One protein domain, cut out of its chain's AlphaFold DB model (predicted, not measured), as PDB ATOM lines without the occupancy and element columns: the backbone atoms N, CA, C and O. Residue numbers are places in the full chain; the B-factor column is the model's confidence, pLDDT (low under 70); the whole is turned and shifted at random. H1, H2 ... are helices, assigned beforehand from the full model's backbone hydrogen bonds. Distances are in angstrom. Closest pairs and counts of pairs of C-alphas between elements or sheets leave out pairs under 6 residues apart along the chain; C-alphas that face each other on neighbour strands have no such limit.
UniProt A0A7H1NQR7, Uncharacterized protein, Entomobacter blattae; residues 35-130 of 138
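AT A GLANCE: This is residues 35 to 130 of the 138 residues of an uncharacterized protein of Entomobacter blattae (UniProt A0A7H1NQR7). Two long helices, H2 and H5, cross as an X, and the short helix H3 packs on both of them near the crossing. H1 lies near one end of the long axis and H4 toward the other, while the long link of residues 61 to 78, with no named element, folds back from the end of H2 to H3. The printed part has 96 residues with five named helices, H1 to H5 in order along it, and no named strand; the class is all helix. The whole is compact, with a radius of gyration of the C-alphas of 12.8 A, yet elongated in outline, spanning 37 by 23 by 20 A.

IN THESE COORDINATES: Find C-alpha 35 at (5.005, -21.450, 45.078); from there H1, residues 35 to 44, runs 14.2 A from first to last C-alpha. After Gly 45 comes H2, residues 46 to 60, which runs 20.6 A and ends at C-alpha 60, at (12.468, -5.423, 25.893). Past residues 61 to 78 look for two short helices, H3 at residues 79 to 86, 10.6 A long, and H4 at residues 92 to 99, 9.8 A long. H5, residues 109 to 128, is the longest helix: follow it for 28.6 A to C-alpha 128 at (-4.942, -22.417, 39.625).

HOW THE PARTS SIT: Begin at H3, the hub, which touches three helices. It touches H5 about perpendicular, at 80 degrees; the closest C-alphas are those of Ala 83 and Ile 119, 5.6 A apart, and H5 touches H3 with residues 119 to 123 alone. H3 only just touches H2, with 3 pairs of C-alphas within 8 A, the closest those of Ala 53 and Val 80 at 6.0 A. It also only just touches H1, again with 3 pairs, the closest those of Leu 37 and Pro 79 at 5.7 A. H2 and H5 touch at a steep tilt of 46 degrees, opposite ways, and their closest C-alphas, of Ala 53 and Val 116, are 5.8 A apart. H1 and H2 are close but not clearly touching, with Val 41 and Ile 49 closest, their C-alphas 6.9 A apart. H4 and H5 are near each other, with 5 pairs of C-alphas within 10 A, while H4 is apart from H1, H2 and H3. In H1, H2, H3, H4 and H5 every backbone O i to N i+4 pair is within hydrogen-bond range.

THE WHOLE: Look to the C-alphas of Gly 104 and Ser 130 for the two farthest apart, at 37.6 A. The printed part has no cut. The link from H2 to H3 is long, with 18 residues. The mean pLDDT of the printed part is 95.7; it is under 70 at residues 129 to 130, where the model's confidence is low.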
ATOM      1  N   SER A  35       5.970 -21.909  44.069       94.12
ATOM      2  CA  SER A  35       5.005 -21.450  45.078       94.12
ATOM      3  C   SER A  35       5.209 -19.976  45.443       94.12
ATOM      4  O   SER A  35       4.252 -19.214  45.483       94.12
ATOM      5  N   LYS A  36       6.468 -19.525  45.569       95.88
ATOM      6  CA  LYS A  36       6.810 -18.111  45.807       95.88
ATOM      7  C   LYS A  36       6.300 -17.179  44.702       95.88
ATOM      8  O   LYS A  36       5.832 -16.083  44.996       95.88
ATOM      9  N   LEU A  37       6.411 -17.580  43.435       96.75
ATOM     10  CA  LEU A  37       5.910 -16.776  42.317       96.75
ATOM     11  C   LEU A  37       4.379 -16.810  42.243       96.75
ATOM     12  O   LEU A  37       3.789 -15.784  41.916       96.75
ATOM     13  N   CYS A  38       3.738 -17.929  42.590       95.88
ATOM     14  CA  CYS A  38       2.281 -18.003  42.716       95.88
ATOM     15  C   CYS A  38       1.769 -17.050  43.807       95.88
ATOM     16  O   CYS A  38       0.906 -16.221  43.530       95.88
ATOM     17  N   THR A  39       2.367 -17.085  45.003       95.81
ATOM     18  CA  THR A  39       2.049 -16.155  46.097       95.81
ATOM     19  C   THR A  39       2.277 -14.703  45.684       95.81
ATOM     20  O   THR A  39       1.439 -13.854  45.963       95.81
ATOM     21  N   TYR A  40       3.360 -14.405  44.960       97.19
ATOM     22  CA  TYR A  40       3.602 -13.056  44.446       97.19
ATOM     23  C   TYR A  40       2.483 -12.578  43.506       97.19
ATOM     24  O   TYR A  40       2.028 -11.443  43.627       97.19
ATOM     25  N   VAL A  41       2.012 -13.436  42.590       97.31
ATOM     26  CA  VAL A  41       0.881 -13.112  41.699       97.31
ATOM     27  C   VAL A  41      -0.393 -12.861  42.508       97.31
ATOM     28  O   VAL A  41      -1.077 -11.874  42.252       97.31
ATOM     29  N   GLN A  42      -0.682 -13.704  43.503       95.56
ATOM     30  CA  GLN A  42      -1.850 -13.550  44.380       95.56
ATOM     31  C   GLN A  42      -1.796 -12.243  45.186       95.56
ATOM     32  O   GLN A  42      -2.779 -11.514  45.227       95.56
ATOM     33  N   GLN A  43      -0.640 -11.910  45.766       96.81
ATOM     34  CA  GLN A  43      -0.451 -10.697  46.570       96.81
ATOM     35  C   GLN A  43      -0.518  -9.410  45.744       96.81
ATOM     36  O   GLN A  43      -1.035  -8.402  46.217       96.81
ATOM     37  N   LYS A  44       0.041  -9.408  44.529       97.19
ATOM     38  CA  LYS A  44       0.037  -8.219  43.661       97.19
ATOM     39  C   LYS A  44      -1.276  -8.030  42.906       97.19
ATOM     40  O   LYS A  44      -1.593  -6.900  42.539       97.19
ATOM     41  N   GLY A  45      -2.010  -9.112  42.662       96.81
ATOM     42  CA  GLY A  45      -3.209  -9.114  41.833       96.81
ATOM     43  C   GLY A  45      -2.895  -9.087  40.336       96.81
ATOM     44  O   GLY A  45      -1.861  -8.583  39.889       96.81
ATOM     45  N   ILE A  46      -3.811  -9.639  39.535       95.81
ATOM     46  CA  ILE A  46      -3.578  -9.868  38.104       95.81
ATOM     47  C   ILE A  46      -3.367  -8.573  37.308       95.81
ATOM     48  O   ILE A  46      -2.538  -8.555  36.404       95.81
ATOM     49  N   LYS A  47      -4.041  -7.480  37.690       96.94
ATOM     50  CA  LYS A  47      -3.907  -6.164  37.048       96.94
ATOM     51  C   LYS A  47      -2.478  -5.623  37.149       96.94
ATOM     52  O   LYS A  47      -1.884  -5.249  36.150       96.94
ATOM     53  N   THR A  48      -1.871  -5.698  38.331       98.38
ATOM     54  CA  THR A  48      -0.468  -5.302  38.525       98.38
ATOM     55  C   THR A  48       0.483  -6.163  37.682       98.38
ATOM     56  O   THR A  48       1.471  -5.677  37.136       98.38
ATOM     57  N   ILE A  49       0.195  -7.463  37.548       98.56
ATOM     58  CA  ILE A  49       0.995  -8.364  36.705       98.56
ATOM     59  C   ILE A  49       0.847  -8.020  35.214       98.56
ATOM     60  O   ILE A  49       1.830  -8.129  34.478       98.56
ATOM     61  N   GLU A  50      -0.331  -7.575  34.778       98.50
ATOM     62  CA  GLU A  50      -0.584  -7.055  33.427       98.50
ATOM     63  C   GLU A  50       0.227  -5.786  33.143       98.50
ATOM     64  O   GLU A  50       0.893  -5.709  32.105       98.50
ATOM     65  N   ASP A  51       0.280  -4.846  34.088       98.62
ATOM     66  CA  ASP A  51       1.090  -3.625  33.970       98.62
ATOM     67  C   ASP A  51       2.590  -3.947  33.860       98.62
ATOM     68  O   ASP A  51       3.309  -3.409  33.006       98.62
ATOM     69  N   HIS A  52       3.073  -4.888  34.677       98.62
ATOM     70  CA  HIS A  52       4.455  -5.365  34.601       98.62
ATOM     71  C   HIS A  52       4.748  -6.042  33.259       98.62
ATOM     72  O   HIS A  52       5.781  -5.772  32.645       98.62
ATOM     73  N   ALA A  53       3.850  -6.914  32.789       98.75
ATOM     74  CA  ALA A  53       4.003  -7.583  31.504       98.75
ATOM     75  C   ALA A  53       4.066  -6.569  30.361       98.75
ATOM     76  O   ALA A  53       4.997  -6.618  29.559       98.75
ATOM     77  N   THR A  54       3.150  -5.603  30.341       98.69
ATOM     78  CA  THR A  54       3.133  -4.520  29.353       98.69
ATOM     79  C   THR A  54       4.449  -3.753  29.360       98.69
ATOM     80  O   THR A  54       5.086  -3.610  28.317       98.69
ATOM     81  N   THR A  55       4.915  -3.339  30.539       98.56
ATOM     82  CA  THR A  55       6.189  -2.624  30.698       98.56
ATOM     83  C   THR A  55       7.361  -3.437  30.152       98.56
ATOM     84  O   THR A  55       8.165  -2.926  29.371       98.56
ATOM     85  N   PHE A  56       7.452  -4.724  30.499       98.56
ATOM     86  CA  PHE A  56       8.543  -5.580  30.034       98.56
ATOM     87  C   PHE A  56       8.509  -5.806  28.525       98.56
ATOM     88  O   PHE A  56       9.565  -5.755  27.894       98.56
ATOM     89  N   ILE A  57       7.335  -6.020  27.932       98.56
ATOM     90  CA  ILE A  57       7.209  -6.199  26.482       98.56
ATOM     91  C   ILE A  57       7.588  -4.915  25.745       98.56
ATOM     92  O   ILE A  57       8.413  -4.972  24.830       98.56
ATOM     93  N   LYS A  58       7.078  -3.757  26.181       98.19
ATOM     94  CA  LYS A  58       7.409  -2.463  25.570       98.19
ATOM     95  C   LYS A  58       8.903  -2.150  25.654       98.19
ATOM     96  O   LYS A  58       9.521  -1.782  24.666       98.19
ATOM     97  N   GLN A  59       9.526  -2.373  26.807       97.19
ATOM     98  CA  GLN A  59      10.945  -2.059  26.981       97.19
ATOM     99  C   GLN A  59      11.881  -3.058  26.289       97.19
ATOM    100  O   GLN A  59      12.946  -2.674  25.810       97.19
ATOM    101  N   ARG A  60      11.526  -4.350  26.263       97.56
ATOM    102  CA  ARG A  60      12.468  -5.423  25.893       97.56
ATOM    103  C   ARG A  60      12.190  -6.076  24.551       97.56
ATOM    104  O   ARG A  60      13.074  -6.773  24.068       97.56
ATOM    105  N   LEU A  61      10.995  -5.926  23.978       97.88
ATOM    106  CA  LEU A  61      10.609  -6.599  22.730       97.88
ATOM    107  C   LEU A  61       9.941  -5.705  21.695       97.88
ATOM    108  O   LEU A  61       9.986  -6.066  20.521       97.88
ATOM    109  N   GLN A  62       9.340  -4.584  22.095       97.75
ATOM    110  CA  GLN A  62       8.688  -3.685  21.148       97.75
ATOM    111  C   GLN A  62       9.640  -3.044  20.136       97.75
ATOM    112  O   GLN A  62       9.234  -2.969  18.979       97.75
ATOM    113  N   PRO A  63      10.877  -2.625  20.476       98.06
ATOM    114  CA  PRO A  63      11.789  -2.081  19.476       98.06
ATOM    115  C   PRO A  63      12.029  -3.064  18.325       98.06
ATOM    116  O   PRO A  63      12.132  -4.270  18.545       98.06
ATOM    117  N   ALA A  64      12.186  -2.553  17.101       97.38
ATOM    118  CA  ALA A  64      12.484  -3.380  15.927       97.38
ATOM    119  C   ALA A  64      13.713  -4.286  16.124       97.38
ATOM    120  O   ALA A  64      13.710  -5.447  15.701       97.38
ATOM    121  N   PHE A  65      14.717  -3.766  16.840       97.06
ATOM    122  CA  PHE A  65      15.961  -4.445  17.196       97.06
ATOM    123  C   PHE A  65      16.215  -4.322  18.705       97.06
ATOM    124  O   PHE A  65      16.929  -3.417  19.141       97.06
ATOM    125  N   PRO A  66      15.607  -5.184  19.540       95.94
ATOM    126  CA  PRO A  66      15.777  -5.076  20.979       95.94
ATOM    127  C   PRO A  66      17.216  -5.375  21.418       95.94
ATOM    128  O   PRO A  66      17.872  -6.255  20.847       95.94
ATOM    129  N   PRO A  67      17.715  -4.705  22.471       93.19
ATOM    130  CA  PRO A  67      19.054  -4.958  22.980       93.19
ATOM    131  C   PRO A  67      19.169  -6.401  23.477       93.19
ATOM    132  O   PRO A  67      18.330  -6.878  24.242       93.19
ATOM    133  N   LYS A  68      20.248  -7.087  23.078       95.06
ATOM    134  CA  LYS A  68      20.526  -8.488  23.444       95.06
ATOM    135  C   LYS A  68      19.392  -9.447  23.044       95.06
ATOM    136  O   LYS A  68      19.044 -10.329  23.829       95.06
ATOM    137  N   ASP A  69      18.815  -9.292  21.849       96.19
ATOM    138  CA  ASP A  69      17.776 -10.208  21.353       96.19
ATOM    139  C   ASP A  69      18.233 -11.681  21.407       96.19
ATOM    140  O   ASP A  69      19.360 -12.029  21.056       96.19
ATOM    141  N   GLY A  70      17.372 -12.546  21.942       95.50
ATOM    142  CA  GLY A  70      17.679 -13.922  22.343       95.50
ATOM    143  C   GLY A  70      18.112 -14.084  23.808       95.50
ATOM    144  O   GLY A  70      18.086 -15.202  24.319       95.50
ATOM    145  N   LYS A  71      18.485 -13.000  24.502       95.94
ATOM    146  CA  LYS A  71      18.959 -12.988  25.902       95.94
ATOM    147  C   LYS A  71      18.360 -11.853  26.753       95.94
ATOM    148  O   LYS A  71      18.734 -11.696  27.913       95.94
ATOM    149  N   GLN A  72      17.429 -11.070  26.212       96.88
ATOM    150  CA  GLN A  72      16.815  -9.908  26.866       96.88
ATOM    151  C   GLN A  72      15.878 -10.267  28.030       96.88
ATOM    152  O   GLN A  72      15.588  -9.422  28.882       96.88
ATOM    153  N   THR A  73      15.390 -11.509  28.069       96.88
ATOM    154  CA  THR A  73      14.407 -11.978  29.050       96.88
ATOM    155  C   THR A  73      15.067 -12.946  30.037       96.88
ATOM    156  O   THR A  73      15.420 -14.062  29.643       96.88
ATOM    157  N   PRO A  74      15.225 -12.564  31.320       97.62
ATOM    158  CA  PRO A  74      15.703 -13.451  32.374       97.62
ATOM    159  C   PRO A  74      14.869 -14.731  32.464       97.62
ATOM    160  O   PRO A  74      13.712 -14.757  32.069       97.62
ATOM    161  N   TYR A  75      15.433 -15.803  33.011       96.06
ATOM    162  CA  TYR A  75      14.694 -17.060  33.203       96.06
ATOM    163  C   TYR A  75      13.885 -17.109  34.505       96.06
ATOM    164  O   TYR A  75      13.003 -17.952  34.654       96.06
ATOM    165  N   LYS A  76      14.223 -16.261  35.481       93.69
ATOM    166  CA  LYS A  76      13.719 -16.299  36.861       93.69
ATOM    167  C   LYS A  76      13.566 -14.877  37.408       93.69
ATOM    168  O   LYS A  76      13.985 -13.918  36.770       93.69
ATOM    169  N   GLY A  77      12.990 -14.757  38.604       94.62
ATOM    170  CA  GLY A  77      12.888 -13.496  39.351       94.62
ATOM    171  C   GLY A  77      11.545 -12.776  39.216       94.62
ATOM    172  O   GLY A  77      11.220 -11.957  40.065       94.62
ATOM    173  N   HIS A  78      10.731 -13.116  38.213       98.31
ATOM    174  CA  HIS A  78       9.375 -12.582  38.060       98.31
ATOM    175  C   HIS A  78       8.471 -13.605  37.343       98.31
ATOM    176  O   HIS A  78       8.960 -14.272  36.423       98.31
ATOM    177  N   PRO A  79       7.172 -13.737  37.692       98.31
ATOM    178  CA  PRO A  79       6.258 -14.674  37.022       98.31
ATOM    179  C   PRO A  79       6.155 -14.429  35.509       98.31
ATOM    180  O   PRO A  79       6.169 -15.382  34.736       98.31
ATOM    181  N   VAL A  80       6.152 -13.160  35.078       98.69
ATOM    182  CA  VAL A  80       6.152 -12.783  33.650       98.69
ATOM    183  C   VAL A  80       7.350 -13.367  32.904       98.69
ATOM    184  O   VAL A  80       7.176 -13.896  31.816       98.69
ATOM    185  N   PHE A  81       8.552 -13.343  33.482       98.62
ATOM    186  CA  PHE A  81       9.743 -13.871  32.813       98.62
ATOM    187  C   PHE A  81       9.649 -15.382  32.582       98.62
ATOM    188  O   PHE A  81       9.933 -15.866  31.488       98.62
ATOM    189  N   VAL A  82       9.176 -16.125  33.586       98.31
ATOM    190  CA  VAL A  82       8.925 -17.568  33.458       98.31
ATOM    191  C   VAL A  82       7.878 -17.829  32.375       98.31
ATOM    192  O   VAL A  82       8.089 -18.662  31.490       98.31
ATOM    193  N   ALA A  83       6.779 -17.075  32.408       98.25
ATOM    194  CA  ALA A  83       5.702 -17.183  31.438       98.25
ATOM    195  C   ALA A  83       6.164 -16.840  30.017       98.25
ATOM    196  O   ALA A  83       5.774 -17.529  29.081       98.25
ATOM    197  N   GLN A  84       7.044 -15.855  29.827       98.62
ATOM    198  CA  GLN A  84       7.577 -15.511  28.509       98.62
ATOM    199  C   GLN A  84       8.340 -16.674  27.865       98.62
ATOM    200  O   GLN A  84       8.183 -16.956  26.674       98.62
ATOM    201  N   HIS A  85       9.139 -17.398  28.650       98.38
ATOM    202  CA  HIS A  85       9.836 -18.590  28.159       98.38
ATOM    203  C   HIS A  85       8.884 -19.758  27.901       98.38
ATOM    204  O   HIS A  85       9.008 -20.436  26.876       98.38
ATOM    205  N   ALA A  86       7.897 -19.963  28.774       97.75
ATOM    206  CA  ALA A  86       6.868 -20.980  28.581       97.75
ATOM    207  C   ALA A  86       6.039 -20.725  27.310       97.75
ATOM    208  O   ALA A  86       5.742 -21.653  26.561       97.75
ATOM    209  N   THR A  87       5.727 -19.457  27.037       97.94
ATOM    210  CA  THR A  87       4.791 -19.039  25.987       97.94
ATOM    211  C   THR A  87       5.440 -18.630  24.672       97.94
ATOM    212  O   THR A  87       4.725 -18.216  23.779       97.94
ATOM    213  N   ALA A  88       6.763 -18.750  24.514       98.12
ATOM    214  CA  ALA A  88       7.481 -18.286  23.314       98.12
ATOM    215  C   ALA A  88       7.440 -16.773  23.054       98.12
ATOM    216  O   ALA A  88       7.634 -16.323  21.926       98.12
ATOM    217  N   THR A  89       7.315 -15.979  24.108       98.44
ATOM    218  CA  THR A  89       7.267 -14.514  24.035       98.44
ATOM    219  C   THR A  89       8.501 -13.866  24.677       98.44
ATOM    220  O   THR A  89       8.448 -12.733  25.145       98.44
ATOM    221  N   CYS A  90       9.634 -14.583  24.726       98.25
ATOM    222  CA  CYS A  90      10.874 -14.133  25.373       98.25
ATOM    223  C   CYS A  90      11.878 -13.422  24.444       98.25
ATOM    224  O   CYS A  90      12.740 -12.702  24.949       98.25
ATOM    225  N   CYS A  91      11.789 -13.611  23.121       98.38
ATOM    226  CA  CYS A  91      12.650 -12.965  22.120       98.38
ATOM    227  C   CYS A  91      11.973 -12.857  20.744       98.38
ATOM    228  O   CYS A  91      10.958 -13.522  20.507       98.38
ATOM    229  N   ARG A  92      12.533 -12.069  19.811       98.19
ATOM    230  CA  ARG A  92      11.921 -11.870  18.478       98.19
ATOM    231  C   ARG A  92      11.921 -13.151  17.647       98.19
ATOM    232  O   ARG A  92      10.927 -13.438  16.992       98.19
ATOM    233  N   SER A  93      12.962 -13.982  17.743       98.06
ATOM    234  CA  SER A  93      12.992 -15.296  17.075       98.06
ATOM    235  C   SER A  93      11.895 -16.242  17.580       98.06
ATOM    236  O   SER A  93      11.333 -17.012  16.801       98.06
ATOM    237  N   CYS A  94      11.551 -16.187  18.874       98.00
ATOM    238  CA  CYS A  94      10.429 -16.964  19.398       98.00
ATOM    239  C   CYS A  94       9.085 -16.413  18.905       98.00
ATOM    240  O   CYS A  94       8.260 -17.204  18.450       98.00
ATOM    241  N   LEU A  95       8.902 -15.087  18.919       97.69
ATOM    242  CA  LEU A  95       7.705 -14.427  18.383       97.69
ATOM    243  C   LEU A  95       7.486 -14.755  16.900       97.69
ATOM    244  O   LEU A  95       6.384 -15.133  16.508       97.69
ATOM    245  N   GLN A  96       8.542 -14.721  16.093       97.38
ATOM    246  CA  GLN A  96       8.474 -15.087  14.680       97.38
ATOM    247  C   GLN A  96       8.070 -16.549  14.493       97.38
ATOM    248  O   GLN A  96       7.143 -16.843  13.742       97.38
ATOM    249  N   LYS A  97       8.747 -17.467  15.190       95.62
ATOM    250  CA  LYS A  97       8.532 -18.908  15.016       95.62
ATOM    251  C   LYS A  97       7.159 -19.369  15.504       95.62
ATOM    252  O   LYS A  97       6.547 -20.212  14.862       95.62
ATOM    253  N   TRP A  98       6.716 -18.874  16.657       95.62
ATOM    254  CA  TRP A  98       5.549 -19.420  17.357       95.62
ATOM    255  C   TRP A  98       4.303 -18.558  17.238       95.62
ATOM    256  O   TRP A  98       3.206 -19.085  17.385       95.62
ATOM    257  N   HIS A  99       4.455 -17.260  16.974       94.75
ATOM    258  CA  HIS A  99       3.351 -16.301  16.895       94.75
ATOM    259  C   HIS A  99       3.224 -15.653  15.519       94.75
ATOM    260  O   HIS A  99       2.306 -14.872  15.311       94.75
ATOM    261  N   HIS A 100       4.112 -15.981  14.573       94.56
ATOM    262  CA  HIS A 100       4.140 -15.394  13.229       94.56
ATOM    263  C   HIS A 100       4.234 -13.859  13.233       94.56
ATOM    264  O   HIS A 100       3.787 -13.201  12.295       94.56
ATOM    265  N   ILE A 101       4.837 -13.297  14.283       96.00
ATOM    266  CA  ILE A 101       5.132 -11.868  14.395       96.00
ATOM    267  C   ILE A 101       6.545 -11.641  13.838       96.00
ATOM    268  O   ILE A 101       7.510 -12.151  14.418       96.00
ATOM    269  N   PRO A 102       6.707 -10.927  12.709       95.88
ATOM    270  CA  PRO A 102       7.995 -10.802  12.037       95.88
ATOM    271  C   PRO A 102       9.015 -10.063  12.906       95.88
ATOM    272  O   PRO A 102       8.670  -9.143  13.646       95.88
ATOM    273  N   LYS A 103      10.289 -10.457  12.800       95.56
ATOM    274  CA  LYS A 103      11.428  -9.740  13.397       95.56
ATOM    275  C   LYS A 103      11.784  -8.492  12.581       95.56
ATOM    276  O   LYS A 103      11.409  -8.390  11.417       95.56
ATOM    277  N   GLY A 104      12.558  -7.580  13.172       96.50
ATOM    278  CA  GLY A 104      13.062  -6.383  12.482       96.50
ATOM    279  C   GLY A 104      12.021  -5.280  12.278       96.50
ATOM    280  O   GLY A 104      12.305  -4.296  11.607       96.50
ATOM    281  N   GLN A 105      10.833  -5.431  12.862       96.75
ATOM    282  CA  GLN A 105       9.776  -4.420  12.874       96.75
ATOM    283  C   GLN A 105       9.410  -4.081  14.315       96.75
ATOM    284  O   GLN A 105       9.494  -4.947  15.192       96.75
ATOM    285  N   THR A 106       9.031  -2.834  14.571       97.94
ATOM    286  CA  THR A 106       8.511  -2.434  15.881       97.94
ATOM    287  C   THR A 106       7.192  -3.160  16.134       97.94
ATOM    288  O   THR A 106       6.356  -3.215  15.237       97.94
ATOM    289  N   LEU A 107       7.003  -3.720  17.333       97.88
ATOM    290  CA  LEU A 107       5.715  -4.320  17.688       97.88
ATOM    291  C   LEU A 107       4.622  -3.253  17.692       97.88
ATOM    292  O   LEU A 107       4.758  -2.206  18.335       97.88
ATOM    293  N   THR A 108       3.520  -3.567  17.025       96.56
ATOM    294  CA  THR A 108       2.283  -2.792  17.103       96.56
ATOM    295  C   THR A 108       1.653  -2.928  18.487       96.56
ATOM    296  O   THR A 108       1.865  -3.922  19.188       96.56
ATOM    297  N   ASP A 109       0.825  -1.963  18.885       94.62
ATOM    298  CA  ASP A 109       0.114  -2.051  20.164       94.62
ATOM    299  C   ASP A 109      -0.800  -3.283  20.227       94.62
ATOM    300  O   ASP A 109      -0.860  -3.944  21.260       94.62
ATOM    301  N   ALA A 110      -1.421  -3.674  19.108       93.06
ATOM    302  CA  ALA A 110      -2.223  -4.895  19.027       93.06
ATOM    303  C   ALA A 110      -1.392  -6.164  19.297       93.06
ATOM    304  O   ALA A 110      -1.833  -7.054  20.028       93.06
ATOM    305  N   GLU A 111      -0.170  -6.246  18.758       96.19
ATOM    306  CA  GLU A 111       0.748  -7.353  19.042       96.19
ATOM    307  C   GLU A 111       1.217  -7.345  20.501       96.19
ATOM    308  O   GLU A 111       1.293  -8.408  21.119       96.19
ATOM    309  N   VAL A 112       1.492  -6.171  21.081       97.62
ATOM    310  CA  VAL A 112       1.835  -6.049  22.507       97.62
ATOM    311  C   VAL A 112       0.676  -6.535  23.377       97.62
ATOM    312  O   VAL A 112       0.890  -7.385  24.242       97.62
ATOM    313  N   THR A 113      -0.549  -6.070  23.121       95.00
ATOM    314  CA  THR A 113      -1.757  -6.500  23.839       95.00
ATOM    315  C   THR A 113      -1.967  -8.009  23.731       95.00
ATOM    316  O   THR A 113      -2.231  -8.666  24.738       95.00
ATOM    317  N   TYR A 114      -1.789  -8.583  22.541       95.25
ATOM    318  CA  TYR A 114      -1.851 -10.028  22.322       95.25
ATOM    319  C   TYR A 114      -0.818 -10.793  23.156       95.25
ATOM    320  O   TYR A 114      -1.168 -11.747  23.854       95.25
ATOM    321  N   ILE A 115       0.448 -10.365  23.113       97.69
ATOM    322  CA  ILE A 115       1.540 -11.011  23.850       97.69
ATOM    323  C   ILE A 115       1.271 -10.956  25.358       97.69
ATOM    324  O   ILE A 115       1.405 -11.971  26.046       97.69
ATOM    325  N   VAL A 116       0.865  -9.791  25.867       98.25
ATOM    326  CA  VAL A 116       0.538  -9.592  27.283       98.25
ATOM    327  C   VAL A 116      -0.625 -10.488  27.700       98.25
ATOM    328  O   VAL A 116      -0.507 -11.215  28.686       98.25
ATOM    329  N   ALA A 117      -1.711 -10.521  26.924       95.94
ATOM    330  CA  ALA A 117      -2.849 -11.388  27.208       95.94
ATOM    331  C   ALA A 117      -2.438 -12.869  27.255       95.94
ATOM    332  O   ALA A 117      -2.817 -13.587  28.180       95.94
ATOM    333  N   PHE A 118      -1.607 -13.320  26.311       97.06
ATOM    334  CA  PHE A 118      -1.152 -14.707  26.260       97.06
ATOM    335  C   PHE A 118      -0.293 -15.101  27.471       97.06
ATOM    336  O   PHE A 118      -0.473 -16.177  28.047       97.06
ATOM    337  N   ILE A 119       0.593 -14.202  27.912       98.25
ATOM    338  CA  ILE A 119       1.378 -14.365  29.144       98.25
ATOM    339  C   ILE A 119       0.460 -14.503  30.363       98.25
ATOM    340  O   ILE A 119       0.664 -15.393  31.191       98.25
ATOM    341  N   LEU A 120      -0.553 -13.640  30.481       97.25
ATOM    342  CA  LEU A 120      -1.459 -13.628  31.629       97.25
ATOM    343  C   LEU A 120      -2.342 -14.871  31.691       97.25
ATOM    344  O   LEU A 120      -2.525 -15.405  32.784       97.25
ATOM    345  N   ILE A 121      -2.845 -15.351  30.551       94.94
ATOM    346  CA  ILE A 121      -3.619 -16.600  30.472       94.94
ATOM    347  C   ILE A 121      -2.769 -17.767  30.979       94.94
ATOM    348  O   ILE A 121      -3.214 -18.536  31.830       94.94
ATOM    349  N   TRP A 122      -1.510 -17.863  30.531       96.31
ATOM    350  CA  TRP A 122      -0.611 -18.910  31.014       96.31
ATOM    351  C   TRP A 122      -0.365 -18.807  32.524       96.31
ATOM    352  O   TRP A 122      -0.434 -19.819  33.221       96.31
ATOM    353  N   ILE A 123      -0.113 -17.601  33.051       96.75
ATOM    354  CA  ILE A 123       0.080 -17.389  34.495       96.75
ATOM    355  C   ILE A 123      -1.163 -17.835  35.270       96.75
ATOM    356  O   ILE A 123      -1.028 -18.606  36.216       96.75
ATOM    357  N   GLN A 124      -2.357 -17.404  34.853       94.56
ATOM    358  CA  GLN A 124      -3.623 -17.732  35.513       94.56
ATOM    359  C   GLN A 124      -3.889 -19.241  35.536       94.56
ATOM    360  O   GLN A 124      -4.213 -19.793  36.584       94.56
ATOM    361  N   HIS A 125      -3.661 -19.939  34.421       91.94
ATOM    362  CA  HIS A 125      -3.783 -21.398  34.393       91.94
ATOM    363  C   HIS A 125      -2.819 -22.073  35.384       91.94
ATOM    364  O   HIS A 125      -3.201 -23.006  36.082       91.94
ATOM    365  N   ASN A 126      -1.581 -21.582  35.500       92.25
ATOM    366  CA  ASN A 126      -0.552 -22.231  36.317       92.25
ATOM    367  C   ASN A 126      -0.626 -21.888  37.816       92.25
ATOM    368  O   ASN A 126      -0.104 -22.656  38.626       92.25
ATOM    369  N   ILE A 127      -1.275 -20.785  38.210       91.19
ATOM    370  CA  ILE A 127      -1.578 -20.515  39.628       91.19
ATOM    371  C   ILE A 127      -2.767 -21.350  40.126       91.19
ATOM    372  O   ILE A 127      -2.750 -21.793  41.273       91.19
ATOM    373  N   SER A 128      -3.761 -21.615  39.270       72.19
ATOM    374  CA  SER A 128      -4.942 -22.417  39.625       72.19
ATOM    375  C   SER A 128      -4.618 -23.905  39.746       72.19
ATOM    376  O   SER A 128      -5.152 -24.582  40.616       72.19
ATOM    377  N   SER A 129      -3.681 -24.413  38.940       60.59
ATOM    378  CA  SER A 129      -3.188 -25.795  39.047       60.59
ATOM    379  C   SER A 129      -2.215 -26.032  40.214       60.59
ATOM    380  O   SER A 129      -1.783 -27.163  40.410       60.59
ATOM    381  N   SER A 130      -1.851 -24.988  40.971       51.25
ATOM    382  CA  SER A 130      -0.869 -25.036  42.068       51.25
ATOM    383  C   SER A 130      -1.485 -24.657  43.423       51.25
ATOM    384  O   SER A 130      -0.834 -23.994  44.231       51.25
TER     385      SER A 130